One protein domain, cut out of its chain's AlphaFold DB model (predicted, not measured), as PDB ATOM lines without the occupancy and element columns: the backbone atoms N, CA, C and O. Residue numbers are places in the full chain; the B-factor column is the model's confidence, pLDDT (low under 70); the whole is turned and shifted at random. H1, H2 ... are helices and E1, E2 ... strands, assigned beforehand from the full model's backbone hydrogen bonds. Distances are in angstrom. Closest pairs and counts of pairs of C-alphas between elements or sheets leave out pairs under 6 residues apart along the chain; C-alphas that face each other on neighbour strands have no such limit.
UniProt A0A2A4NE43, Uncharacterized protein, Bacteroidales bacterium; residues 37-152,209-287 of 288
ATOM      1  N   VAL A  37     165.961 129.824  74.371       42.34
ATOM      2  CA  VAL A  37     165.918 128.577  73.595       42.34
ATOM      3  C   VAL A  37     164.728 128.672  72.640       42.34
ATOM      4  O   VAL A  37     163.587 128.826  73.066       42.34
ATOM      5  N   ASN A  38     164.977 128.636  71.326       38.56
ATOM      6  CA  ASN A  38     163.948 128.728  70.272       38.56
ATOM      7  C   ASN A  38     163.043 129.982  70.328       38.56
ATOM      8  O   ASN A  38     161.874 129.931  69.944       38.56
ATOM      9  N   GLY A  39     163.560 131.119  70.807       47.69
ATOM     10  CA  GLY A  39     162.781 132.360  70.942       47.69
ATOM     11  C   GLY A  39     161.780 132.355  72.105       47.69
ATOM     12  O   GLY A  39     160.929 133.244  72.183       47.69
ATOM     13  N   ILE A  40     161.875 131.371  73.005       51.38
ATOM     14  CA  ILE A  40     161.146 131.312  74.271       51.38
ATOM     15  C   ILE A  40     162.158 131.589  75.383       51.38
ATOM     16  O   ILE A  40     163.130 130.853  75.548       51.38
ATOM     17  N   VAL A  41     161.943 132.666  76.137       59.38
ATOM     18  CA  VAL A  41     162.680 132.904  77.380       59.38
ATOM     19  C   VAL A  41     162.149 131.941  78.438       59.38
ATOM     20  O   VAL A  41     160.959 131.984  78.779       59.38
ATOM     21  N   ARG A  42     163.021 131.056  78.931       66.88
ATOM     22  CA  ARG A  42     162.686 130.107  79.997       66.88
ATOM     23  C   ARG A  42     162.596 130.853  81.326       66.88
ATOM     24  O   ARG A  42     163.535 131.529  81.731       66.88
ATOM     25  N   ILE A  43     161.459 130.724  82.001       74.00
ATOM     26  CA  ILE A  43     161.326 131.154  83.395       74.00
ATOM     27  C   ILE A  43     161.872 130.014  84.248       74.00
ATOM     28  O   ILE A  43     161.452 128.870  84.086       74.00
ATOM     29  N   GLU A  44     162.859 130.315  85.078       77.12
ATOM     30  CA  GLU A  44     163.511 129.352  85.951       77.12
ATOM     31  C   GLU A  44     162.754 129.323  87.268       77.12
ATOM     32  O   GLU A  44     162.531 130.350  87.911       77.12
ATOM     33  N   MET A  45     162.339 128.128  87.666       79.50
ATOM     34  CA  MET A  45     161.665 127.952  88.937       79.50
ATOM     35  C   MET A  45     162.663 128.078  90.100       79.50
ATOM     36  O   MET A  45     163.773 127.542  90.012       79.50
ATOM     37  N   PRO A  46     162.291 128.723  91.222       83.38
ATOM     38  CA  PRO A  46     163.172 128.827  92.382       83.38
ATOM     39  C   PRO A  46     163.532 127.445  92.946       83.38
ATOM     40  O   PRO A  46     162.654 126.644  93.221       83.38
ATOM     41  N   GLY A  47     164.806 127.139  93.185       81.81
ATOM     42  CA  GLY A  47     165.183 125.854  93.796       81.81
ATOM     43  C   GLY A  47     164.647 125.679  95.228       81.81
ATOM     44  O   GLY A  47     164.354 126.655  95.914       81.81
ATOM     45  N   SER A  48     164.596 124.442  95.738       79.31
ATOM     46  CA  SER A  48     164.054 124.117  97.079       79.31
ATOM     47  C   SER A  48     164.822 124.713  98.274       79.31
ATOM     48  O   SER A  48     164.397 124.546  99.422       79.31
ATOM     49  N   GLY A  49     165.963 125.359  98.017       82.25
ATOM     50  CA  GLY A  49     166.747 126.144  98.977       82.25
ATOM     51  C   GLY A  49     166.565 127.660  98.844       82.25
ATOM     52  O   GLY A  49     167.310 128.398  99.472       82.25
ATOM     53  N   SER A  50     165.631 128.125  98.010       85.88
ATOM     54  CA  SER A  50     165.324 129.548  97.852       85.88
ATOM     55  C   SER A  50     164.652 130.122  99.101       85.88
ATOM     56  O   SER A  50     163.745 129.500  99.659       85.88
ATOM     57  N   ASP A  51     165.015 131.355  99.462       88.06
ATOM     58  CA  ASP A  51     164.390 132.127 100.545       88.06
ATOM     59  C   ASP A  51     162.894 132.392 100.303       88.06
ATOM     60  O   ASP A  51     162.142 132.666 101.236       88.06
ATOM     61  N   LEU A  52     162.439 132.256  99.053       88.25
ATOM     62  CA  LEU A  52     161.030 132.334  98.677       88.25
ATOM     63  C   LEU A  52     160.171 131.240  99.343       88.25
ATOM     64  O   LEU A  52     158.982 131.449  99.569       88.25
ATOM     65  N   PHE A  53     160.768 130.097  99.695       88.44
ATOM     66  CA  PHE A  53     160.113 129.030 100.466       88.44
ATOM     67  C   PHE A  53     160.310 129.176 101.979       88.44
ATOM     68  O   PHE A  53     160.042 128.240 102.732       88.44
ATOM     69  N   GLY A  54     160.822 130.326 102.417       84.31
ATOM     70  CA  GLY A  54     161.028 130.639 103.818       84.31
ATOM     71  C   GLY A  54     159.727 130.820 104.596       84.31
ATOM     72  O   GLY A  54     158.609 130.726 104.083       84.31
ATOM     73  N   ASP A  55     159.889 131.099 105.884       85.62
ATOM     74  CA  ASP A  55     158.774 131.312 106.790       85.62
ATOM     75  C   ASP A  55     157.937 132.542 106.419       85.62
ATOM     76  O   ASP A  55     158.455 133.639 106.205       85.62
ATOM     77  N   ILE A  56     156.610 132.388 106.465       87.44
ATOM     78  CA  ILE A  56     155.691 133.528 106.373       87.44
ATOM     79  C   ILE A  56     155.987 134.512 107.512       87.44
ATOM     80  O   ILE A  56     156.191 134.109 108.663       87.44
ATOM     81  N   LYS A  57     155.960 135.815 107.200       90.81
ATOM     82  CA  LYS A  57     156.231 136.893 108.162       90.81
ATOM     83  C   LYS A  57     155.420 136.700 109.458       90.81
ATOM     84  O   LYS A  57     154.194 136.567 109.381       90.81
ATOM     85  N   PRO A  58     156.045 136.779 110.651       91.12
ATOM     86  CA  PRO A  58     155.354 136.565 111.928       91.12
ATOM     87  C   PRO A  58     154.104 137.435 112.118       91.12
ATOM     88  O   PRO A  58     153.063 136.945 112.539       91.12
ATOM     89  N   ALA A  59     154.159 138.706 111.704       90.56
ATOM     90  CA  ALA A  59     153.020 139.621 111.804       90.56
ATOM     91  C   ALA A  59     151.791 139.163 110.991       90.56
ATOM     92  O   ALA A  59     150.651 139.396 111.408       90.56
ATOM     93  N   ILE A  60     152.008 138.503 109.847       91.25
ATOM     94  CA  ILE A  60     150.938 137.924 109.025       91.25
ATOM     95  C   ILE A  60     150.365 136.696 109.736       91.25
ATOM     96  O   ILE A  60     149.152 136.653 109.953       91.25
ATOM     97  N   LYS A  61     151.230 135.760 110.168       91.56
ATOM     98  CA  LYS A  61     150.833 134.556 110.925       91.56
ATOM     99  C   LYS A  61     149.955 134.938 112.127       91.56
ATOM    100  O   LYS A  61     148.822 134.474 112.234       91.56
ATOM    101  N   ASP A  62     150.411 135.876 112.956       89.81
ATOM    102  CA  ASP A  62     149.685 136.348 114.143       89.81
ATOM    103  C   ASP A  62     148.316 136.952 113.808       89.81
ATOM    104  O   ASP A  62     147.322 136.720 114.499       89.81
ATOM    105  N   THR A  63     148.252 137.769 112.756       90.88
ATOM    106  CA  THR A  63     147.021 138.472 112.378       90.88
ATOM    107  C   THR A  63     145.975 137.504 111.827       90.88
ATOM    108  O   THR A  63     144.796 137.610 112.179       90.88
ATOM    109  N   VAL A  64     146.406 136.542 111.010       90.12
ATOM    110  CA  VAL A  64     145.568 135.476 110.445       90.12
ATOM    111  C   VAL A  64     145.044 134.562 111.548       90.12
ATOM    112  O   VAL A  64     143.846 134.296 111.595       90.12
ATOM    113  N   LEU A  65     145.896 134.142 112.485       88.25
ATOM    114  CA  LEU A  65     145.480 133.296 113.606       88.25
ATOM    115  C   LEU A  65     144.486 134.017 114.527       88.25
ATOM    116  O   LEU A  65     143.463 133.443 114.893       88.25
ATOM    117  N   LYS A  66     144.695 135.310 114.815       87.06
ATOM    118  CA  LYS A  66     143.712 136.137 115.546       87.06
ATOM    119  C   LYS A  66     142.384 136.276 114.802       87.06
ATOM    120  O   LYS A  66     141.343 136.459 115.442       87.06
ATOM    121  N   LYS A  67     142.403 136.279 113.462       85.81
ATOM    122  CA  LYS A  67     141.181 136.279 112.647       85.81
ATOM    123  C   LYS A  67     140.481 134.929 112.734       85.81
ATOM    124  O   LYS A  67     139.286 134.905 113.007       85.81
ATOM    125  N   LEU A  68     141.222 133.837 112.571       81.50
ATOM    126  CA  LEU A  68     140.706 132.483 112.726       81.50
ATOM    127  C   LEU A  68     140.033 132.321 114.096       81.50
ATOM    128  O   LEU A  68     138.854 131.993 114.150       81.50
ATOM    129  N   GLU A  69     140.710 132.676 115.190       78.50
ATOM    130  CA  GLU A  69     140.155 132.638 116.551       78.50
ATOM    131  C   GLU A  69     138.882 133.494 116.706       78.50
ATOM    132  O   GLU A  69     137.904 133.076 117.334       78.50
ATOM    133  N   ALA A  70     138.850 134.689 116.108       75.75
ATOM    134  CA  ALA A  70     137.667 135.552 116.128       75.75
ATOM    135  C   ALA A  70     136.479 134.935 115.369       75.75
ATOM    136  O   ALA A  70     135.335 135.041 115.814       75.75
ATOM    137  N   ASP A  71     136.737 134.283 114.237       72.00
ATOM    138  CA  ASP A  71     135.708 133.610 113.442       72.00
ATOM    139  C   ASP A  71     135.205 132.333 114.140       72.00
ATOM    140  O   ASP A  71     134.022 132.001 114.032       72.00
ATOM    141  N   ILE A  72     136.066 131.665 114.917       65.50
ATOM    142  CA  ILE A  72     135.710 130.543 115.796       65.50
ATOM    143  C   ILE A  72     134.807 131.008 116.951       65.50
ATOM    144  O   ILE A  72     133.757 130.417 117.206       65.50
ATOM    145  N   SER A  73     135.203 132.073 117.654       59.22
ATOM    146  CA  SER A  73     134.545 132.540 118.886       59.22
ATOM    147  C   SER A  73     133.208 133.261 118.658       59.22
ATOM    148  O   SER A  73     132.385 133.320 119.568       59.22
ATOM    149  N   ARG A  74     132.929 133.774 117.450       56.19
ATOM    150  CA  ARG A  74     131.692 134.521 117.116       56.19
ATOM    151  C   ARG A  74     130.430 133.658 116.875       56.19
ATOM    152  O   ARG A  74     129.427 134.168 116.375       56.19
ATOM    153  N   SER A  75     130.411 132.381 117.262       47.28
ATOM    154  CA  SER A  75     129.197 131.536 117.243       47.28
ATOM    155  C   SER A  75     128.411 131.715 118.553       47.28
ATOM    156  O   SER A  75     128.914 131.231 119.567       47.28
ATOM    157  N   PRO A  76     127.212 132.365 118.610       40.81
ATOM    158  CA  PRO A  76     126.000 131.782 118.009       40.81
ATOM    159  C   PRO A  76     124.859 132.719 117.508       40.81
ATOM    160  O   PRO A  76     123.893 132.182 116.966       40.81
ATOM    161  N   TYR A  77     124.874 134.056 117.646       35.12
ATOM    162  CA  TYR A  77     123.598 134.818 117.606       35.12
ATOM    163  C   TYR A  77     123.249 135.674 116.371       35.12
ATOM    164  O   TYR A  77     122.100 136.082 116.284       35.12
ATOM    165  N   ASN A  78     124.124 135.893 115.381       38.38
ATOM    166  CA  ASN A  78     123.777 136.711 114.193       38.38
ATOM    167  C   ASN A  78     124.458 136.242 112.894       38.38
ATOM    168  O   ASN A  78     125.030 137.026 112.145       38.38
ATOM    169  N   MET A  79     124.426 134.939 112.626       41.22
ATOM    170  CA  MET A  79     125.037 134.350 111.431       41.22
ATOM    171  C   MET A  79     123.950 133.662 110.597       41.22
ATOM    172  O   MET A  79     123.086 132.964 111.142       41.22
ATOM    173  N   ASP A  80     123.972 133.839 109.273       48.62
ATOM    174  CA  ASP A  80     123.130 133.055 108.366       48.62
ATOM    175  C   ASP A  80     123.404 131.539 108.529       48.62
ATOM    176  O   ASP A  80     124.326 131.092 109.217       48.62
ATOM    177  N   LYS A  81     122.557 130.690 107.939       43.50
ATOM    178  CA  LYS A  81     122.661 129.224 108.092       43.50
ATOM    179  C   LYS A  81     124.019 128.665 107.627       43.50
ATOM    180  O   LYS A  81     124.487 127.694 108.217       43.50
ATOM    181  N   PHE A  82     124.648 129.281 106.628       43.38
ATOM    182  CA  PHE A  82     125.943 128.862 106.092       43.38
ATOM    183  C   PHE A  82     127.068 129.171 107.089       43.38
ATOM    184  O   PHE A  82     127.833 128.286 107.479       43.38
ATOM    185  N   ASN A  83     127.076 130.390 107.616       45.47
ATOM    186  CA  ASN A  83     128.039 130.859 108.603       45.47
ATOM    187  C   ASN A  83     127.889 130.165 109.976       45.47
ATOM    188  O   ASN A  83     128.884 129.898 110.650       45.47
ATOM    189  N   ARG A  84     126.674 129.750 110.366       49.72
ATOM    190  CA  ARG A  84     126.444 128.916 111.569       49.72
ATOM    191  C   ARG A  84     127.061 127.520 111.472       49.72
ATOM    192  O   ARG A  84     127.608 127.025 112.455       49.72
ATOM    193  N   ASN A  85     126.987 126.885 110.302       49.16
ATOM    194  CA  ASN A  85     127.616 125.578 110.081       49.16
ATOM    195  C   ASN A  85     129.144 125.681 110.086       49.16
ATOM    196  O   ASN A  85     129.823 124.766 110.548       49.16
ATOM    197  N   ARG A  86     129.668 126.815 109.614       50.22
ATOM    198  CA  ARG A  86     131.090 127.140 109.630       50.22
ATOM    199  C   ARG A  86     131.621 127.317 111.057       50.22
ATOM    200  O   ARG A  86     132.605 126.684 111.417       50.22
ATOM    201  N   ALA A  87     130.923 128.089 111.890       47.28
ATOM    202  CA  ALA A  87     131.350 128.393 113.255       47.28
ATOM    203  C   ALA A  87     131.242 127.195 114.229       47.28
ATOM    204  O   ALA A  87     132.061 127.054 115.131       47.28
ATOM    205  N   LYS A  88     130.297 126.263 114.016       50.97
ATOM    206  CA  LYS A  88     130.208 125.011 114.802       50.97
ATOM    207  C   LYS A  88     131.369 124.031 114.574       50.97
ATOM    208  O   LYS A  88     131.622 123.207 115.442       50.97
ATOM    209  N   LYS A  89     132.055 124.089 113.426       52.03
ATOM    210  CA  LYS A  89     133.165 123.177 113.062       52.03
ATOM    211  C   LYS A  89     134.557 123.698 113.448       52.03
ATOM    212  O   LYS A  89     135.559 123.042 113.180       52.03
ATOM    213  N   LEU A  90     134.599 124.898 114.009       53.25
ATOM    214  CA  LEU A  90     135.790 125.729 114.133       53.25
ATOM    215  C   LEU A  90     136.322 125.773 115.580       53.25
ATOM    216  O   LEU A  90     137.469 126.136 115.802       53.25
ATOM    217  N   ALA A  91     135.510 125.378 116.565       51.66
ATOM    218  CA  ALA A  91     135.901 125.355 117.970       51.66
ATOM    219  C   ALA A  91     137.127 124.446 118.189       51.66
ATOM    220  O   ALA A  91     137.067 123.272 117.848       51.66
ATOM    221  N   SER A  92     138.188 125.026 118.762       56.03
ATOM    222  CA  SER A  92     139.422 124.407 119.283       56.03
ATOM    223  C   SER A  92     140.452 123.875 118.279       56.03
ATOM    224  O   SER A  92     140.634 122.668 118.178       56.03
ATOM    225  N   VAL A  93     141.202 124.774 117.634       58.97
ATOM    226  CA  VAL A  93     142.482 124.412 117.002       58.97
ATOM    227  C   VAL A  93     143.638 124.994 117.822       58.97
ATOM    228  O   VAL A  93     143.731 126.222 117.922       58.97
ATOM    229  N   PRO A  94     144.505 124.172 118.437       65.31
ATOM    230  CA  PRO A  94     145.719 124.655 119.084       65.31
ATOM    231  C   PRO A  94     146.670 125.269 118.051       65.31
ATOM    232  O   PRO A  94     146.944 124.674 117.014       65.31
ATOM    233  N   VAL A  95     147.241 126.442 118.343       65.00
ATOM    234  CA  VAL A  95     148.199 127.106 117.431       65.00
ATOM    235  C   VAL A  95     149.430 126.231 117.149       65.00
ATOM    236  O   VAL A  95     149.988 126.302 116.060       65.00
ATOM    237  N   SER A  96     149.827 125.374 118.095       66.00
ATOM    238  CA  SER A  96     150.936 124.418 117.946       66.00
ATOM    239  C   SER A  96     150.699 123.331 116.895       66.00
ATOM    240  O   SER A  96     151.646 122.662 116.503       66.00
ATOM    241  N   GLU A  97     149.456 123.144 116.457       81.69
ATOM    242  CA  GLU A  97     149.062 122.161 115.444       81.69
ATOM    243  C   GLU A  97     148.868 122.802 114.062       81.69
ATOM    244  O   GLU A  97     148.466 122.120 113.120       81.69
ATOM    245  N   ILE A  98     149.159 124.105 113.933       88.56
ATOM    246  CA  ILE A  98     149.066 124.843 112.675       88.56
ATOM    247  C   ILE A  98     150.420 124.904 111.969       88.56
ATOM    248  O   ILE A  98     151.383 125.473 112.486       88.56
ATOM    249  N   THR A  99     150.445 124.438 110.724       91.62
ATOM    250  CA  THR A  99     151.591 124.571 109.822       91.62
ATOM    251  C   THR A  99     151.241 125.498 108.668       91.62
ATOM    252  O   THR A  99     150.281 125.265 107.932       91.62
ATOM    253  N   PHE A 100     152.032 126.556 108.491       93.44
ATOM    254  CA  PHE A 100     151.919 127.455 107.343       93.44
ATOM    255  C   PHE A 100     152.700 126.910 106.149       93.44
ATOM    256  O   PHE A 100     153.823 126.434 106.301       93.44
ATOM    257  N   ILE A 101     152.104 127.019 104.966       93.69
ATOM    258  CA  ILE A 101     152.691 126.614 103.692       93.69
ATOM    259  C   ILE A 101     153.167 127.876 102.962       93.69
ATOM    260  O   ILE A 101     152.367 128.807 102.821       93.69
ATOM    261  N   PRO A 102     154.427 127.942 102.491       93.75
ATOM    262  CA  PRO A 102     154.905 129.062 101.688       93.75
ATOM    263  C   PRO A 102     154.027 129.278 100.456       93.75
ATOM    264  O   PRO A 102     153.622 128.321  99.797       93.75
ATOM    265  N   VAL A 103     153.744 130.536 100.133       92.44
ATOM    266  CA  VAL A 103     152.933 130.913  98.973       92.44
ATOM    267  C   VAL A 103     153.781 131.795  98.074       92.44
ATOM    268  O   VAL A 103     154.324 132.801  98.523       92.44
ATOM    269  N   LEU A 104     153.876 131.421  96.804       90.94
ATOM    270  CA  LEU A 104     154.540 132.189  95.764       90.94
ATOM    271  C   LEU A 104     153.513 132.777  94.817       90.94
ATOM    272  O   LEU A 104     152.631 132.056  94.348       90.94
ATOM    273  N   SER A 105     153.670 134.046  94.460       87.25
ATOM    274  CA  SER A 105     152.955 134.619  93.327       87.25
ATOM    275  C   SER A 105     153.837 134.745  92.109       87.25
ATOM    276  O   SER A 105     155.028 135.045  92.176       87.25
ATOM    277  N   ALA A 106     153.198 134.521  90.970       81.50
ATOM    278  CA  ALA A 106     153.786 134.637  89.653       81.50
ATOM    279  C   ALA A 106     152.937 135.621  88.844       81.50
ATOM    280  O   ALA A 106     152.127 135.232  88.004       81.50
ATOM    281  N   SER A 107     153.032 136.922  89.150       77.50
ATOM    282  CA  SER A 107     152.156 137.893  88.485       77.50
ATOM    283  C   SER A 107     152.430 137.931  86.977       77.50
ATOM    284  O   SER A 107     153.578 138.040  86.542       77.50
ATOM    285  N   HIS A 108     151.370 137.935  86.165       74.69
ATOM    286  CA  HIS A 108     151.478 138.016  84.703       74.69
ATOM    287  C   HIS A 108     152.388 139.163  84.236       74.69
ATOM    288  O   HIS A 108     153.142 139.023  83.275       74.69
ATOM    289  N   LYS A 109     152.342 140.307  84.932       80.75
ATOM    290  CA  LYS A 109     153.201 141.459  84.641       80.75
ATOM    291  C   LYS A 109     154.682 141.115  84.816       80.75
ATOM    292  O   LYS A 109     155.460 141.402  83.912       80.75
ATOM    293  N   LYS A 110     155.054 140.504  85.944       80.69
ATOM    294  CA  LYS A 110     156.439 140.110  86.237       80.69
ATOM    295  C   LYS A 110     156.928 139.033  85.279       80.69
ATOM    296  O   LYS A 110     157.966 139.215  84.653       80.69
ATOM    297  N   LEU A 111     156.130 137.987  85.060       79.00
ATOM    298  CA  LEU A 111     156.464 136.928  84.102       79.00
ATOM    299  C   LEU A 111     156.722 137.495  82.695       79.00
ATOM    300  O   LEU A 111     157.667 137.086  82.022       79.00
ATOM    301  N   ASN A 112     155.932 138.482  82.261       76.94
ATOM    302  CA  ASN A 112     156.140 139.160  80.979       76.94
ATOM    303  C   ASN A 112     157.394 140.048  80.958       76.94
ATOM    304  O   ASN A 112     158.066 140.109  79.929       76.94
ATOM    305  N   GLN A 113     157.719 140.734  82.059       82.25
ATOM    306  CA  GLN A 113     158.951 141.522  82.168       82.25
ATOM    307  C   GLN A 113     160.189 140.629  82.072       82.25
ATOM    308  O   GLN A 113     161.066 140.915  81.258       82.25
ATOM    309  N   VAL A 114     160.213 139.512  82.807       82.25
ATOM    310  CA  VAL A 114     161.298 138.522  82.739       82.25
ATOM    311  C   VAL A 114     161.455 137.979  81.323       82.25
ATOM    312  O   VAL A 114     162.538 138.012  80.745       82.25
ATOM    313  N   ARG A 115     160.345 137.570  80.701       73.31
ATOM    314  CA  ARG A 115     160.359 137.037  79.332       73.31
ATOM    315  C   ARG A 115     160.755 138.046  78.262       73.31
ATOM    316  O   ARG A 115     161.254 137.649  77.216       73.31
ATOM    317  N   SER A 116     160.530 139.335  78.502       78.31
ATOM    318  CA  SER A 116     160.946 140.401  77.582       78.31
ATOM    319  C   SER A 116     162.404 140.825  77.783       78.31
ATOM    320  O   SER A 116     162.856 141.752  77.118       78.31
ATOM    321  N   GLY A 117     163.124 140.201  78.725       78.44
ATOM    322  CA  GLY A 117     164.464 140.629  79.134       78.44
ATOM    323  C   GLY A 117     164.477 141.962  79.889       78.44
ATOM    324  O   GLY A 117     165.533 142.561  80.052       78.44
ATOM    325  N   LEU A 118     163.310 142.446  80.330       82.19
ATOM    326  CA  LEU A 118     163.159 143.703  81.069       82.19
ATOM    327  C   LEU A 118     163.367 143.526  82.579       82.19
ATOM    328  O   LEU A 118     163.469 144.521  83.290       82.19
ATOM    329  N   ALA A 119     163.392 142.282  83.059       83.44
ATOM    330  CA  ALA A 119     163.674 141.919  84.441       83.44
ATOM    331  C   ALA A 119     164.467 140.595  84.486       83.44
ATOM    332  O   ALA A 119     164.330 139.773  83.575       83.44
ATOM    333  N   PRO A 120     165.298 140.368  85.516       83.06
ATOM    334  CA  PRO A 120     165.983 139.095  85.715       83.06
ATOM    335  C   PRO A 120     165.010 137.993  86.160       83.06
ATOM    336  O   PRO A 120     163.954 138.266  86.729       83.06
ATOM    337  N   ASN A 121     165.390 136.726  85.964       82.00
ATOM    338  CA  ASN A 121     164.557 135.567  86.318       82.00
ATOM    339  C   ASN A 121     164.168 135.520  87.804       82.00
ATOM    340  O   ASN A 121     163.060 135.127  88.155       82.00
ATOM    341  N   SER A 122     165.050 136.018  88.673       81.50
ATOM    342  CA  SER A 122     164.810 136.137  90.113       81.50
ATOM    343  C   SER A 122     163.591 136.991  90.475       81.50
ATOM    344  O   SER A 122     163.070 136.846  91.577       81.50
ATOM    345  N   GLU A 123     163.110 137.853  89.575       85.06
ATOM    346  CA  GLU A 123     161.912 138.674  89.784       85.06
ATOM    347  C   GLU A 123     160.620 138.022  89.267       85.06
ATOM    348  O   GLU A 123     159.542 138.603  89.412       85.06
ATOM    349  N   ALA A 124     160.690 136.827  88.670       84.69
ATOM    350  CA  ALA A 124     159.512 136.119  88.163       84.69
ATOM    351  C   ALA A 124     158.528 135.743  89.281       84.69
ATOM    352  O   ALA A 124     157.314 135.743  89.056       84.69
ATOM    353  N   PHE A 125     159.060 135.460  90.473       88.19
ATOM    354  CA  PHE A 125     158.312 134.998  91.635       88.19
ATOM    355  C   PHE A 125     158.574 135.880  92.849       88.19
ATOM    356  O   PHE A 125     159.665 136.417  93.029       88.19
ATOM    357  N   GLU A 126     157.578 135.995  93.715       89.12
ATOM    358  CA  GLU A 126     157.714 136.638  95.020       89.12
ATOM    359  C   GLU A 126     156.941 135.864  96.084       89.12
ATOM    360  O   GLU A 126     155.983 135.155  95.773       89.12
ATOM    361  N   ALA A 127     157.363 135.996  97.341       90.00
ATOM    362  CA  ALA A 127     156.597 135.480  98.465       90.00
ATOM    363  C   ALA A 127     155.311 136.304  98.623       90.00
ATOM    364  O   ALA A 127     155.357 137.535  98.630       90.00
ATOM    365  N   GLU A 128     154.171 135.633  98.756       87.88
ATOM    366  CA  GLU A 128     152.881 136.299  98.904       87.88
ATOM    367  C   GLU A 128     152.655 136.811 100.323       87.88
ATOM    368  O   GLU A 128     152.852 136.109 101.318       87.88
ATOM    369  N   GLU A 129     152.182 138.052 100.408       88.12
ATOM    370  CA  GLU A 129     151.880 138.717 101.680       88.12
ATOM    371  C   GLU A 129     150.379 138.938 101.881       88.12
ATOM    372  O   GLU A 129     149.917 139.111 103.010       88.12
ATOM    373  N   GLU A 130     149.607 138.903 100.794       87.81
ATOM    374  CA  GLU A 130     148.154 139.100 100.800       87.81
ATOM    375  C   GLU A 130     147.379 137.787 100.666       87.81
ATOM    376  O   GLU A 130     146.152 137.779 100.590       87.81
ATOM    377  N   TYR A 131     148.080 136.658 100.657       90.00
ATOM    378  CA  TYR A 131     147.475 135.341 100.653       90.00
ATOM    379  C   TYR A 131     148.317 134.385 101.484       90.00
ATOM    380  O   TYR A 131     149.537 134.337 101.358       90.00
ATOM    381  N   VAL A 132     147.653 133.608 102.326       92.69
ATOM    382  CA  VAL A 132     148.274 132.576 103.145       92.69
ATOM    383  C   VAL A 132     147.554 131.263 102.947       92.69
ATOM    384  O   VAL A 132     146.348 131.222 102.711       92.69
ATOM    385  N   PHE A 133     148.293 130.180 103.114       92.88
ATOM    386  CA  PHE A 133     147.732 128.848 103.171       92.88
ATOM    387  C   PHE A 133     148.349 128.119 104.353       92.88
ATOM    388  O   PHE A 133     149.546 128.236 104.617       92.88
ATOM    389  N   PHE A 134     147.526 127.420 105.118       92.88
ATOM    390  CA  PHE A 134     147.970 126.735 106.320       92.88
ATOM    391  C   PHE A 134     147.041 125.579 106.639       92.88
ATOM    392  O   PHE A 134     145.916 125.509 106.147       92.88
ATOM    393  N   TYR A 135     147.506 124.648 107.453       90.50
ATOM    394  CA  TYR A 135     146.727 123.480 107.815       90.50
ATOM    395  C   TYR A 135     146.886 123.126 109.280       90.50
ATOM    396  O   TYR A 135     147.874 123.472 109.917       90.50
ATOM    397  N   GLU A 136     145.875 122.439 109.788       87.75
ATOM    398  CA  GLU A 136     145.832 121.835 111.110       87.75
ATOM    399  C   GLU A 136     146.179 120.355 110.979       87.75
ATOM    400  O   GLU A 136     145.609 119.658 110.130       87.75
ATOM    401  N   SER A 137     147.088 119.872 111.820       86.50
ATOM    402  CA  SER A 137     147.444 118.457 111.875       86.50
ATOM    403  C   SER A 137     147.498 117.925 113.296       86.50
ATOM    404  O   SER A 137     148.091 118.549 114.168       86.50
ATOM    405  N   GLU A 138     146.988 116.713 113.485       84.69
ATOM    406  CA  GLU A 138     147.027 115.993 114.753       84.69
ATOM    407  C   GLU A 138     147.762 114.664 114.536       84.69
ATOM    408  O   GLU A 138     147.422 113.891 113.637       84.69
ATOM    409  N   ASN A 139     148.806 114.392 115.327       82.69
ATOM    410  CA  ASN A 139     149.630 113.177 115.207       82.69
ATOM    411  C   ASN A 139     150.160 112.920 113.777       82.69
ATOM    412  O   ASN A 139     150.194 111.782 113.308       82.69
ATOM    413  N   GLY A 140     150.537 113.989 113.066       78.50
ATOM    414  CA  GLY A 140     151.037 113.922 111.688       78.50
ATOM    415  C   GLY A 140     149.963 113.675 110.623       78.50
ATOM    416  O   GLY A 140     150.304 113.493 109.458       78.50
ATOM    417  N   LYS A 141     148.674 113.672 110.988       85.38
ATOM    418  CA  LYS A 141     147.555 113.553 110.047       85.38
ATOM    419  C   LYS A 141     146.906 114.907 109.815       85.38
ATOM    420  O   LYS A 141     146.621 115.626 110.768       85.38
ATOM    421  N   LEU A 142     146.642 115.228 108.552       87.31
ATOM    422  CA  LEU A 142     145.922 116.432 108.156       87.31
ATOM    423  C   LEU A 142     144.468 116.375 108.654       87.31
ATOM    424  O   LEU A 142     143.748 115.417 108.377       87.31
ATOM    425  N   ILE A 143     144.026 117.413 109.366       85.44
ATOM    426  CA  ILE A 143     142.667 117.513 109.922       85.44
ATOM    427  C   ILE A 143     141.826 118.514 109.132       85.44
ATOM    428  O   ILE A 143     140.691 118.216 108.749       85.44
ATOM    429  N   LYS A 144     142.384 119.699 108.854       83.25
ATOM    430  CA  LYS A 144     141.759 120.767 108.057       83.25
ATOM    431  C   LYS A 144     142.827 121.554 107.313       83.25
ATOM    432  O   LYS A 144     143.926 121.734 107.828       83.25
ATOM    433  N   ALA A 145     142.470 122.085 106.152       87.19
ATOM    434  CA  ALA A 145     143.277 123.074 105.449       87.19
ATOM    435  C   ALA A 145     142.534 124.410 105.387       87.19
ATOM    436  O   ALA A 145     141.301 124.460 105.422       87.19
ATOM    437  N   TYR A 146     143.293 125.487 105.289       86.88
ATOM    438  CA  TYR A 146     142.804 126.850 105.312       86.88
ATOM    439  C   TYR A 146     143.534 127.656 104.255       86.88
ATOM    440  O   TYR A 146     144.754 127.555 104.119       86.88
ATOM    441  N   ASP A 147     142.793 128.513 103.571       88.25
ATOM    442  CA  ASP A 147     143.382 129.685 102.953       88.25
ATOM    443  C   ASP A 147     142.993 130.930 103.753       88.25
ATOM    444  O   ASP A 147     142.029 130.964 104.527       88.25
ATOM    445  N   GLY A 148     143.796 131.964 103.604       87.25
ATOM    446  CA  GLY A 148     143.481 133.293 104.067       87.25
ATOM    447  C   GLY A 148     143.811 134.248 102.953       87.25
ATOM    448  O   GLY A 148     144.964 134.359 102.563       87.25
ATOM    449  N   GLU A 149     142.819 134.969 102.467       86.44
ATOM    450  CA  GLU A 149     143.055 136.088 101.576       86.44
ATOM    451  C   GLU A 149     142.986 137.364 102.405       86.44
ATOM    452  O   GLU A 149     142.009 137.620 103.125       86.44
ATOM    453  N   TYR A 150     144.037 138.175 102.331       84.75
ATOM    454  CA  TYR A 150     143.972 139.541 102.798       84.75
ATOM    455  C   TYR A 150     142.994 140.245 101.878       84.75
ATOM    456  O   TYR A 150     143.309 140.683 100.775       84.75
ATOM    457  N   SER A 151     141.757 140.334 102.344       67.81
ATOM    458  CA  SER A 151     140.780 141.228 101.778       67.81
ATOM    459  C   SER A 151     141.255 142.662 102.021       67.81
ATOM    460  O   SER A 151     140.773 143.391 102.887       67.81
ATOM    461  N   GLY A 152     142.131 143.135 101.139       53.72
ATOM    462  CA  GLY A 152     141.749 144.328 100.414       53.72
ATOM    463  C   GLY A 152     140.392 143.988  99.820       53.72
ATOM    464  O   GLY A 152     140.312 143.198  98.886       53.72
ATOM    465  N   THR A 209     137.651 117.793 105.242       65.19
ATOM    466  CA  THR A 209     137.833 116.456 104.671       65.19
ATOM    467  C   THR A 209     136.878 116.214 103.496       65.19
ATOM    468  O   THR A 209     135.671 116.453 103.597       65.19
ATOM    469  N   ASN A 210     137.440 115.756 102.370       64.94
ATOM    470  CA  ASN A 210     136.825 115.587 101.039       64.94
ATOM    471  C   ASN A 210     136.720 116.833 100.147       64.94
ATOM    472  O   ASN A 210     136.316 116.698  98.991       64.94
ATOM    473  N   GLY A 211     137.092 118.016 100.633       69.62
ATOM    474  CA  GLY A 211     137.273 119.184  99.779       69.62
ATOM    475  C   GLY A 211     138.413 118.967  98.787       69.62
ATOM    476  O   GLY A 211     139.403 118.317  99.101       69.62
ATOM    477  N   PHE A 212     138.272 119.540  97.598       75.56
ATOM    478  CA  PHE A 212     139.249 119.426  96.524       75.56
ATOM    479  C   PHE A 212     140.683 119.789  96.969       75.56
ATOM    480  O   PHE A 212     141.560 118.931  97.013       75.56
ATOM    481  N   MET A 213     140.852 121.017  97.469       80.19
ATOM    482  CA  MET A 213     142.116 121.523  98.022       80.19
ATOM    483  C   MET A 213     142.644 120.693  99.201       80.19
ATOM    484  O   MET A 213     143.845 120.631  99.434       80.19
ATOM    485  N   PHE A 214     141.756 120.060  99.976       84.88
ATOM    486  CA  PHE A 214     142.168 119.204 101.088       84.88
ATOM    487  C   PHE A 214     142.840 117.927 100.570       84.88
ATOM    488  O   PHE A 214     143.891 117.546 101.074       84.88
ATOM    489  N   LYS A 215     142.243 117.281  99.559       85.38
ATOM    490  CA  LYS A 215     142.778 116.048  98.964       85.38
ATOM    491  C   LYS A 215     144.102 116.292  98.247       85.38
ATOM    492  O   LYS A 215     145.032 115.515  98.427       85.38
ATOM    493  N   GLU A 216     144.200 117.387  97.497       88.31
ATOM    494  CA  GLU A 216     145.458 117.792  96.863       88.31
ATOM    495  C   GLU A 216     146.558 118.037  97.897       88.31
ATOM    496  O   GLU A 216     147.697 117.618  97.703       88.31
ATOM    497  N   LEU A 217     146.225 118.672  99.025       90.75
ATOM    498  CA  LEU A 217     147.196 118.895 100.089       90.75
ATOM    499  C   LEU A 217     147.658 117.577 100.708       90.75
ATOM    500  O   LEU A 217     148.854 117.373 100.896       90.75
ATOM    501  N   GLU A 218     146.714 116.695 101.037       89.81
ATOM    502  CA  GLU A 218     147.006 115.376 101.597       89.81
ATOM    503  C   GLU A 218     147.923 114.571 100.668       89.81
ATOM    504  O   GLU A 218     148.913 113.990 101.116       89.81
ATOM    505  N   PHE A 219     147.648 114.607  99.363       89.25
ATOM    506  CA  PHE A 219     148.477 113.967  98.353       89.25
ATOM    507  C   PHE A 219     149.872 114.582  98.267       89.25
ATOM    508  O   PHE A 219     150.857 113.847  98.339       89.25
ATOM    509  N   ALA A 220     149.975 115.908  98.169       91.38
ATOM    510  CA  ALA A 220     151.256 116.602  98.106       91.38
ATOM    511  C   ALA A 220     152.116 116.304  99.343       91.38
ATOM    512  O   ALA A 220     153.293 115.980  99.209       91.38
ATOM    513  N   LEU A 221     151.532 116.328 100.546       91.50
ATOM    514  CA  LEU A 221     152.237 115.998 101.789       91.50
ATOM    515  C   LEU A 221     152.762 114.553 101.804       91.50
ATOM    516  O   LEU A 221     153.839 114.309 102.344       91.50
ATOM    517  N   ALA A 222     152.035 113.606 101.203       89.50
ATOM    518  CA  ALA A 222     152.445 112.204 101.130       89.50
ATOM    519  C   ALA A 222     153.554 111.930 100.095       89.50
ATOM    520  O   ALA A 222     154.273 110.940 100.230       89.50
ATOM    521  N   HIS A 223     153.698 112.784  99.076       89.81
ATOM    522  CA  HIS A 223     154.608 112.562  97.942       89.81
ATOM    523  C   HIS A 223     155.787 113.542  97.877       89.81
ATOM    524  O   HIS A 223     156.714 113.316  97.098       89.81
ATOM    525  N   ALA A 224     155.766 114.614  98.671       89.19
ATOM    526  CA  ALA A 224     156.812 115.624  98.680       89.19
ATOM    527  C   ALA A 224     158.130 115.122  99.277       89.19
ATOM    528  O   ALA A 224     158.174 114.553 100.371       89.19
ATOM    529  N   ASP A 225     159.232 115.472  98.616       81.12
ATOM    530  CA  ASP A 225     160.581 115.352  99.150       81.12
ATOM    531  C   ASP A 225     160.662 116.118 100.477       81.12
ATOM    532  O   ASP A 225     160.547 117.349 100.525       81.12
ATOM    533  N   ASN A 226     160.881 115.390 101.574       78.69
ATOM    534  CA  ASN A 226     161.004 115.949 102.923       78.69
ATOM    535  C   ASN A 226     159.805 116.823 103.355       78.69
ATOM    536  O   ASN A 226     159.978 117.742 104.153       78.69
ATOM    537  N   GLY A 227     158.606 116.582 102.808       79.06
ATOM    538  CA  GLY A 227     157.400 117.349 103.142       79.06
ATOM    539  C   GLY A 227     157.388 118.795 102.624       79.06
ATOM    540  O   GLY A 227     156.575 119.598 103.082       79.06
ATOM    541  N   LYS A 228     158.278 119.158 101.688       84.25
ATOM    542  CA  LYS A 228     158.359 120.515 101.124       84.25
ATOM    543  C   LYS A 228     157.234 120.781 100.117       84.25
ATOM    544  O   LYS A 228     157.408 120.620  98.908       84.25
ATOM    545  N   VAL A 229     156.093 121.214 100.642       92.56
ATOM    546  CA  VAL A 229     154.919 121.688  99.892       92.56
ATOM    547  C   VAL A 229     154.901 123.220  99.878       92.56
ATOM    548  O   VAL A 229     155.316 123.859 100.844       92.56
ATOM    549  N   PHE A 230     154.412 123.813  98.794       92.94
ATOM    550  CA  PHE A 230     154.187 125.248  98.637       92.94
ATOM    551  C   PHE A 230     152.941 125.506  97.781       92.94
ATOM    552  O   PHE A 230     152.445 124.622  97.086       92.94
ATOM    553  N   ILE A 231     152.424 126.729  97.813       91.81
ATOM    554  CA  ILE A 231     151.347 127.168  96.926       91.81
ATOM    555  C   ILE A 231     151.936 128.040  95.832       91.81
ATOM    556  O   ILE A 231     152.647 129.000  96.119       91.81
ATOM    557  N   LEU A 232     151.588 127.749  94.585       88.44
ATOM    558  CA  LEU A 232     151.819 128.651  93.470       88.44
ATOM    559  C   LEU A 232     150.509 129.353  93.115       88.44
ATOM    560  O   LEU A 232     149.508 128.709  92.798       88.44
ATOM    561  N   ARG A 233     150.520 130.682  93.143       84.38
ATOM    562  CA  ARG A 233     149.383 131.517  92.776       84.38
ATOM    563  C   ARG A 233     149.652 132.224  91.452       84.38
ATOM    564  O   ARG A 233     150.474 133.137  91.367       84.38
ATOM    565  N   ASP A 234     148.896 131.830  90.434       72.31
ATOM    566  CA  ASP A 234     148.762 132.564  89.176       72.31
ATOM    567  C   ASP A 234     147.296 132.998  89.019       72.31
ATOM    568  O   ASP A 234     146.437 132.265  88.527       72.31
ATOM    569  N   GLY A 235     146.977 134.179  89.554       64.56
ATOM    570  CA  GLY A 235     145.614 134.705  89.574       64.56
ATOM    571  C   GLY A 235     144.721 134.073  90.650       64.56
ATOM    572  O   GLY A 235     145.070 134.042  91.832       64.56
ATOM    573  N   ASN A 236     143.517 133.646  90.256       59.28
ATOM    574  CA  ASN A 236     142.428 133.352  91.196       59.28
ATOM    575  C   ASN A 236     142.421 131.923  91.749       59.28
ATOM    576  O   ASN A 236     141.703 131.674  92.713       59.28
ATOM    577  N   MET A 237     143.165 130.990  91.152       65.69
ATOM    578  CA  MET A 237     143.124 129.583  91.550       65.69
ATOM    579  C   MET A 237     144.507 129.146  92.058       65.69
ATOM    580  O   MET A 237     145.424 128.996  91.247       65.69
ATOM    581  N   PRO A 238     144.693 129.011  93.384       81.94
ATOM    582  CA  PRO A 238     145.951 128.550  93.963       81.94
ATOM    583  C   PRO A 238     146.208 127.093  93.561       81.94
ATOM    584  O   PRO A 238     145.282 126.287  93.541       81.94
ATOM    585  N   ARG A 239     147.464 126.749  93.264       86.81
ATOM    586  CA  ARG A 239     147.882 125.377  92.947       86.81
ATOM    587  C   ARG A 239     148.766 124.828  94.051       86.81
ATOM    588  O   ARG A 239     149.792 125.430  94.377       86.81
ATOM    589  N   ILE A 240     148.395 123.674  94.594       90.12
ATOM    590  CA  ILE A 240     149.226 122.963  95.566       90.12
ATOM    591  C   ILE A 240     150.378 122.296  94.823       90.12
ATOM    592  O   ILE A 240     150.175 121.465  93.937       90.12
ATOM    593  N   SER A 241     151.589 122.702  95.180       90.50
ATOM    594  CA  SER A 241     152.828 122.320  94.515       90.50
ATOM    595  C   SER A 241     153.821 121.748  95.518       90.50
ATOM    596  O   SER A 241     153.766 122.041  96.710       90.50
ATOM    597  N   TYR A 242     154.740 120.916  95.055       91.44
ATOM    598  CA  TYR A 242     155.752 120.304  95.906       91.44
ATOM    599  C   TYR A 242     156.997 119.928  95.112       91.44
ATOM    600  O   TYR A 242     157.005 119.943  93.879       91.44
ATOM    601  N   PHE A 243     158.067 119.607  95.832       88.12
ATOM    602  CA  PHE A 243     159.273 119.053  95.230       88.12
ATOM    603  C   PHE A 243     159.226 117.529  95.242       88.12
ATOM    604  O   PHE A 243     158.928 116.937  96.274       88.12
ATOM    605  N   LYS A 244     159.554 116.903  94.113       86.62
ATOM    606  CA  LYS A 244     159.748 115.459  93.979       86.62
ATOM    607  C   LYS A 244     160.983 115.191  93.133       86.62
ATOM    608  O   LYS A 244     161.072 115.656  91.997       86.62
ATOM    609  N   ASN A 245     161.943 114.446  93.670       85.38
ATOM    610  CA  ASN A 245     163.268 114.271  93.073       85.38
ATOM    611  C   ASN A 245     163.917 115.608  92.648       85.38
ATOM    612  O   ASN A 245     164.446 115.719  91.540       85.38
ATOM    613  N   ASN A 246     163.842 116.634  93.506       77.12
ATOM    614  CA  ASN A 246     164.295 118.012  93.237       77.12
ATOM    615  C   ASN A 246     163.609 118.732  92.058       77.12
ATOM    616  O   ASN A 246     164.055 119.809  91.665       77.12
ATOM    617  N   LYS A 247     162.526 118.184  91.503       81.69
ATOM    618  CA  LYS A 247     161.704 118.851  90.488       81.69
ATOM    619  C   LYS A 247     160.425 119.378  91.107       81.69
ATOM    620  O   LYS A 247     159.880 118.753  92.010       81.69
ATOM    621  N   MET A 248     159.943 120.510  90.613       83.50
ATOM    622  CA  MET A 248     158.638 121.013  91.016       83.50
ATOM    623  C   MET A 248     157.531 120.326  90.247       83.50
ATOM    624  O   MET A 248     157.550 120.266  89.019       83.50
ATOM    625  N   VAL A 249     156.530 119.891  90.989       85.81
ATOM    626  CA  VAL A 249     155.302 119.327  90.453       85.81
ATOM    627  C   VAL A 249     154.115 119.976  91.147       85.81
ATOM    628  O   VAL A 249     154.239 120.470  92.272       85.81
ATOM    629  N   TYR A 250     152.969 119.994  90.480       84.94
ATOM    630  CA  TYR A 250     151.705 120.386  91.093       84.94
ATOM    631  C   TYR A 250     150.667 119.279  90.920       84.94
ATOM    632  O   TYR A 250     150.781 118.448  90.015       84.94
ATOM    633  N   CYS A 251     149.682 119.264  91.817       77.06
ATOM    634  CA  CYS A 251     148.549 118.348  91.718       77.06
ATOM    635  C   CYS A 251     147.582 118.871  90.651       77.06
ATOM    636  O   CYS A 251     147.127 120.011  90.749       77.06
ATOM    637  N   ASP A 252     147.276 118.066  89.636       70.19
ATOM    638  CA  ASP A 252     146.203 118.354  88.687       70.19
ATOM    639  C   ASP A 252     145.095 117.316  88.825       70.19
ATOM    640  O   ASP A 252     145.329 116.126  89.023       70.19
ATOM    641  N   THR A 253     143.867 117.789  88.724       61.06
ATOM    642  CA  THR A 253     142.644 116.988  88.850       61.06
ATOM    643  C   THR A 253     141.636 117.332  87.767       61.06
ATOM    644  O   THR A 253     140.510 116.839  87.755       61.06
ATOM    645  N   SER A 254     142.020 118.230  86.860       57.06
ATOM    646  CA  SER A 254     141.164 118.672  85.773       57.06
ATOM    647  C   SER A 254     140.955 117.580  84.718       57.06
ATOM    648  O   SER A 254     140.109 117.763  83.843       57.06
ATOM    649  N   GLN A 255     141.686 116.456  84.793       43.41
ATOM    650  CA  GLN A 255     141.707 115.427  83.746       43.41
ATOM    651  C   GLN A 255     141.221 114.029  84.167       43.41
ATOM    652  O   GLN A 255     140.896 113.238  83.283       43.41
ATOM    653  N   SER A 256     141.055 113.723  85.457       44.84
ATOM    654  CA  SER A 256     140.505 112.439  85.914       44.84
ATOM    655  C   SER A 256     139.965 112.534  87.353       44.84
ATOM    656  O   SER A 256     140.267 113.477  88.081       44.84
ATOM    657  N   ASP A 257     139.138 111.565  87.777       53.06
ATOM    658  CA  ASP A 257     138.799 111.373  89.205       53.06
ATOM    659  C   ASP A 257     140.048 110.992  90.045       53.06
ATOM    660  O   ASP A 257     139.982 110.947  91.279       53.06
ATOM    661  N   ASP A 258     141.181 110.752  89.375       55.94
ATOM    662  CA  ASP A 258     142.487 110.447  89.937       55.94
ATOM    663  C   ASP A 258     143.365 111.718  89.989       55.94
ATOM    664  O   ASP A 258     143.277 112.605  89.142       55.94
ATOM    665  N   MET A 259     144.212 111.841  91.017       68.19
ATOM    666  CA  MET A 259     145.187 112.938  91.098       68.19
ATOM    667  C   MET A 259     146.402 112.624  90.231       68.19
ATOM    668  O   MET A 259     147.033 111.579  90.404       68.19
ATOM    669  N   GLU A 260     146.757 113.551  89.346       68.94
ATOM    670  CA  GLU A 260     147.911 113.433  88.459       68.94
ATOM    671  C   GLU A 260     149.017 114.422  88.847       68.94
ATOM    672  O   GLU A 260     148.767 115.553  89.271       68.94
ATOM    673  N   GLU A 261     150.270 113.984  88.700       75.38
ATOM    674  CA  GLU A 261     151.446 114.832  88.893       75.38
ATOM    675  C   GLU A 261     151.807 115.512  87.574       75.38
ATOM    676  O   GLU A 261     152.066 114.838  86.574       75.38
ATOM    677  N   VAL A 262     151.891 116.843  87.576       74.62
ATOM    678  CA  VAL A 262     152.264 117.606  86.378       74.62
ATOM    679  C   VAL A 262     153.536 118.411  86.623       74.62
ATOM    680  O   VAL A 262     153.662 119.119  87.623       74.62
ATOM    681  N   ASP A 263     154.483 118.310  85.686       76.06
ATOM    682  CA  ASP A 263     155.725 119.087  85.690       76.06
ATOM    683  C   ASP A 263     155.437 120.579  85.436       76.06
ATOM    684  O   ASP A 263     154.856 120.971  84.415       76.06
ATOM    685  N   MET A 264     155.871 121.420  86.375       73.00
ATOM    686  CA  MET A 264     155.670 122.870  86.342       73.00
ATOM    687  C   MET A 264     156.431 123.543  85.197       73.00
ATOM    688  O   MET A 264     155.927 124.506  84.609       73.00
ATOM    689  N   ASP A 265     157.598 123.014  84.818       67.38
ATOM    690  CA  ASP A 265     158.384 123.555  83.707       67.38
ATOM    691  C   ASP A 265     157.606 123.439  82.384       67.38
ATOM    692  O   ASP A 265     157.646 124.336  81.538       67.38
ATOM    693  N   GLY A 266     156.849 122.353  82.203       59.44
ATOM    694  CA  GLY A 266     155.978 122.158  81.041       59.44
ATOM    695  C   GLY A 266     154.758 123.083  81.054       59.44
ATOM    696  O   GLY A 266     154.415 123.678  80.027       59.44
ATOM    697  N   PHE A 267     154.139 123.263  82.222       64.56
ATOM    698  CA  PHE A 267     152.932 124.074  82.399       64.56
ATOM    699  C   PHE A 267     153.137 125.548  82.029       64.56
ATOM    700  O   PHE A 267     152.379 126.098  81.223       64.56
ATOM    701  N   PHE A 268     154.181 126.196  82.555       61.94
ATOM    702  CA  PHE A 268     154.435 127.615  82.275       61.94
ATOM    703  C   PHE A 268     154.756 127.889  80.804       61.94
ATOM    704  O   PHE A 268     154.456 128.975  80.289       61.94
ATOM    705  N   ASN A 269     155.350 126.908  80.126       60.09
ATOM    706  CA  ASN A 269     155.631 126.972  78.699       60.09
ATOM    707  C   ASN A 269     154.350 126.795  77.865       60.09
ATOM    708  O   ASN A 269     154.127 127.559  76.923       60.09
ATOM    709  N   LEU A 270     153.468 125.865  78.249       53.38
ATOM    710  CA  LEU A 270     152.194 125.612  77.567       53.38
ATOM    711  C   LEU A 270     151.190 126.762  77.732       53.38
ATOM    712  O   LEU A 270     150.628 127.233  76.742       53.38
ATOM    713  N   MET A 271     150.997 127.255  78.961       55.78
ATOM    714  CA  MET A 271     150.100 128.382  79.244       55.78
ATOM    715  C   MET A 271     150.459 129.597  78.389       55.78
ATOM    716  O   MET A 271     149.596 130.228  77.780       55.78
ATOM    717  N   PHE A 272     151.751 129.895  78.266       53.53
ATOM    718  CA  PHE A 272     152.198 131.025  77.467       53.53
ATOM    719  C   PHE A 272     152.035 130.817  75.962       53.53
ATOM    720  O   PHE A 272     151.712 131.778  75.269       53.53
ATOM    721  N   TYR A 273     152.220 129.596  75.450       49.09
ATOM    722  CA  TYR A 273     151.965 129.307  74.037       49.09
ATOM    723  C   TYR A 273     150.515 129.641  73.663       49.09
ATOM    724  O   TYR A 273     150.271 130.374  72.704       49.09
ATOM    725  N   ILE A 274     149.565 129.202  74.495       52.62
ATOM    726  CA  ILE A 274     148.137 129.491  74.323       52.62
ATOM    727  C   ILE A 274     147.883 131.004  74.392       52.62
ATOM    728  O   ILE A 274     147.180 131.557  73.543       52.62
ATOM    729  N   PHE A 275     148.483 131.713  75.353       54.38
ATOM    730  CA  PHE A 275     148.283 133.159  75.486       54.38
ATOM    731  C   PHE A 275     148.927 133.989  74.372       54.38
ATOM    732  O   PHE A 275     148.305 134.948  73.913       54.38
ATOM    733  N   LYS A 276     150.129 133.632  73.903       54.38
ATOM    734  CA  LYS A 276     150.777 134.283  72.756       54.38
ATOM    735  C   LYS A 276     149.926 134.115  71.505       54.38
ATOM    736  O   LYS A 276     149.648 135.094  70.823       54.38
ATOM    737  N   GLU A 277     149.420 132.906  71.264       52.38
ATOM    738  CA  GLU A 277     148.523 132.648  70.143       52.38
ATOM    739  C   GLU A 277     147.232 133.483  70.237       52.38
ATOM    740  O   GLU A 277     146.780 134.051  69.241       52.38
ATOM    741  N   GLN A 278     146.651 133.628  71.434       50.06
ATOM    742  CA  GLN A 278     145.481 134.486  71.630       50.06
ATOM    743  C   GLN A 278     145.788 135.979  71.459       50.06
ATOM    744  O   GLN A 278     144.999 136.687  70.829       50.06
ATOM    745  N   GLN A 279     146.924 136.474  71.958       53.59
ATOM    746  CA  GLN A 279     147.324 137.870  71.760       53.59
ATOM    747  C   GLN A 279     147.628 138.184  70.294       53.59
ATOM    748  O   GLN A 279     147.149 139.200  69.788       53.59
ATOM    749  N   ASP A 280     148.337 137.305  69.587       59.50
ATOM    750  CA  ASP A 280     148.639 137.469  68.162       59.50
ATOM    751  C   ASP A 280     147.349 137.472  67.325       59.50
ATOM    752  O   ASP A 280     147.186 138.296  66.422       59.50
ATOM    753  N   ARG A 281     146.370 136.623  67.668       53.41
ATOM    754  CA  ARG A 281     145.026 136.644  67.059       53.41
ATOM    755  C   ARG A 281     144.292 137.964  67.322       53.41
ATOM    756  O   ARG A 281     143.708 138.528  66.397       53.41
ATOM    757  N   LEU A 282     144.334 138.486  68.548       48.59
ATOM    758  CA  LEU A 282     143.700 139.763  68.905       48.59
ATOM    759  C   LEU A 282     144.358 140.963  68.205       48.59
ATOM    760  O   LEU A 282     143.660 141.872  67.758       48.59
ATOM    761  N   LEU A 283     145.686 140.965  68.072       55.09
ATOM    762  CA  LEU A 283     146.438 142.015  67.380       55.09
ATOM    763  C   LEU A 283     146.229 141.971  65.861       55.09
ATOM    764  O   LEU A 283     146.098 143.023  65.234       55.09
ATOM    765  N   ASN A 284     146.133 140.778  65.271       60.16
ATOM    766  CA  ASN A 284     145.857 140.616  63.843       60.16
ATOM    767  C   ASN A 284     144.407 140.964  63.476       60.16
ATOM    768  O   ASN A 284     144.167 141.495  62.393       60.16
ATOM    769  N   ASN A 285     143.451 140.756  64.385       53.94
ATOM    770  CA  ASN A 285     142.058 141.167  64.185       53.94
ATOM    771  C   ASN A 285     141.839 142.684  64.311       53.94
ATOM    772  O   ASN A 285     140.852 143.184  63.792       53.94
ATOM    773  N   ARG A 286     142.751 143.428  64.953       52.25
ATOM    774  CA  ARG A 286     142.717 144.907  65.004       52.25
ATOM    775  C   ARG A 286     143.321 145.587  63.770       52.25
ATOM    776  O   ARG A 286     143.254 146.806  63.663       52.25
ATOM    777  N   LYS A 287     143.952 144.819  62.874       51.22
ATOM    778  CA  LYS A 287     144.547 145.302  61.614       51.22
ATOM    779  C   LYS A 287     143.648 145.064  60.388       51.22
ATOM    780  O   LYS A 287     144.089 145.328  59.271       51.22
TER     781      LYS A 287
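What this domain is: This is residues 37 to 152 and 209 to 287 of the 288 residues of an uncharacterized protein of Bacteroidales bacterium (UniProt A0A2A4NE43). Two twisted sheets lie partly face to face with their strands crossed, joined where E1 runs on into E2; H4 packs on both sheets, and H1 covers the other face of the smaller one. H2 sits beyond H1 at one end of the longest axis, and at the other end residues 274 to 287, of which 274 to 285 belong to H5, stick out. The printed part has 195 residues, with named elements in the order H1 H2 E1 E2 H3 E3 E4 H4 E5 E6 E7 E8 H5, class mixed. The sheet E2 E5 E6 E7 E8 is mixed, the sheet E1 E3 E4 antiparallel; the whole is only just compact, close to loose, with a radius of gyration of the C-alphas of 19.2 A and spans of 60 by 41 by 37 A.

How they stand to each other: Start at edge strand E2, residues 103 to 105; from it the larger sheet runs, strand beside strand, in the order E2, E5, residues 229 to 234, E6, 237 to 244, E7, 247 to 252, and edge strand E8, 260 to 263. E2 and E5 are parallel, with N 104 and O 231 2.8 A apart. E5 to E8 form a meander, each strand the antiparallel neighbour of the one before; look for N 230 and O 241, 2.8 A, N 242 and O 249, 2.9 A, and N 252 and O 260, 2.9 A, within hydrogen-bond range. In the other sheet, E1, residues 98 to 101, E3, 131 to 138, and E4, 141 to 150, have N 99 and O 135 at 2.9 A and N 134 and O 146 at 2.9 A. The two sheets make a sandwich, two sheets face to face, with strands at 56 degrees. H4, residues 212 to 223, is on the larger sheet at a height of 8.5 A, over E6 and E7; the closest C-alphas of H4 and E6, Ala 220 and Tyr 242, are 6.2 A apart. H4 is also on the smaller sheet, height 9.0 A, and H1, residues 58 to 73, is on its opposite face, height 9.8 A. H2, residues 81 to 88, touches residues 71 to 73 of H1 alone, closest C-alphas Ile 72 and Ala 87, 5.5 A. H5, residues 264 to 285, only grazes the larger sheet with residues 264 to 267. H3, residues 108 to 115, touches no helix. Every O i to N i+4 pair is within hydrogen-bond range in H1, H2, H3 and H4, and 16 of 18 in H5.

Where its parts are: Find C-alpha 58 at (155.354, 136.565, 111.928), where H1 begins its 22.3 A. E3 spans 23.9 A, E4 27.2 A and E6 21.9 A. H5 runs 31.8 A to C-alpha 285 at (142.058, 141.167, 64.185).

The domain as a whole: The C-alphas farthest apart, Asn 139 and Lys 287, are 62.7 A apart. Residues 153 to 208 are not printed; C-alphas 152 and 209 are 28.5 A apart across the cut. The link H3 to E3 is long. In this model 70 printed residues have pLDDT under 70, among them 72 to 96 and 265 to 287.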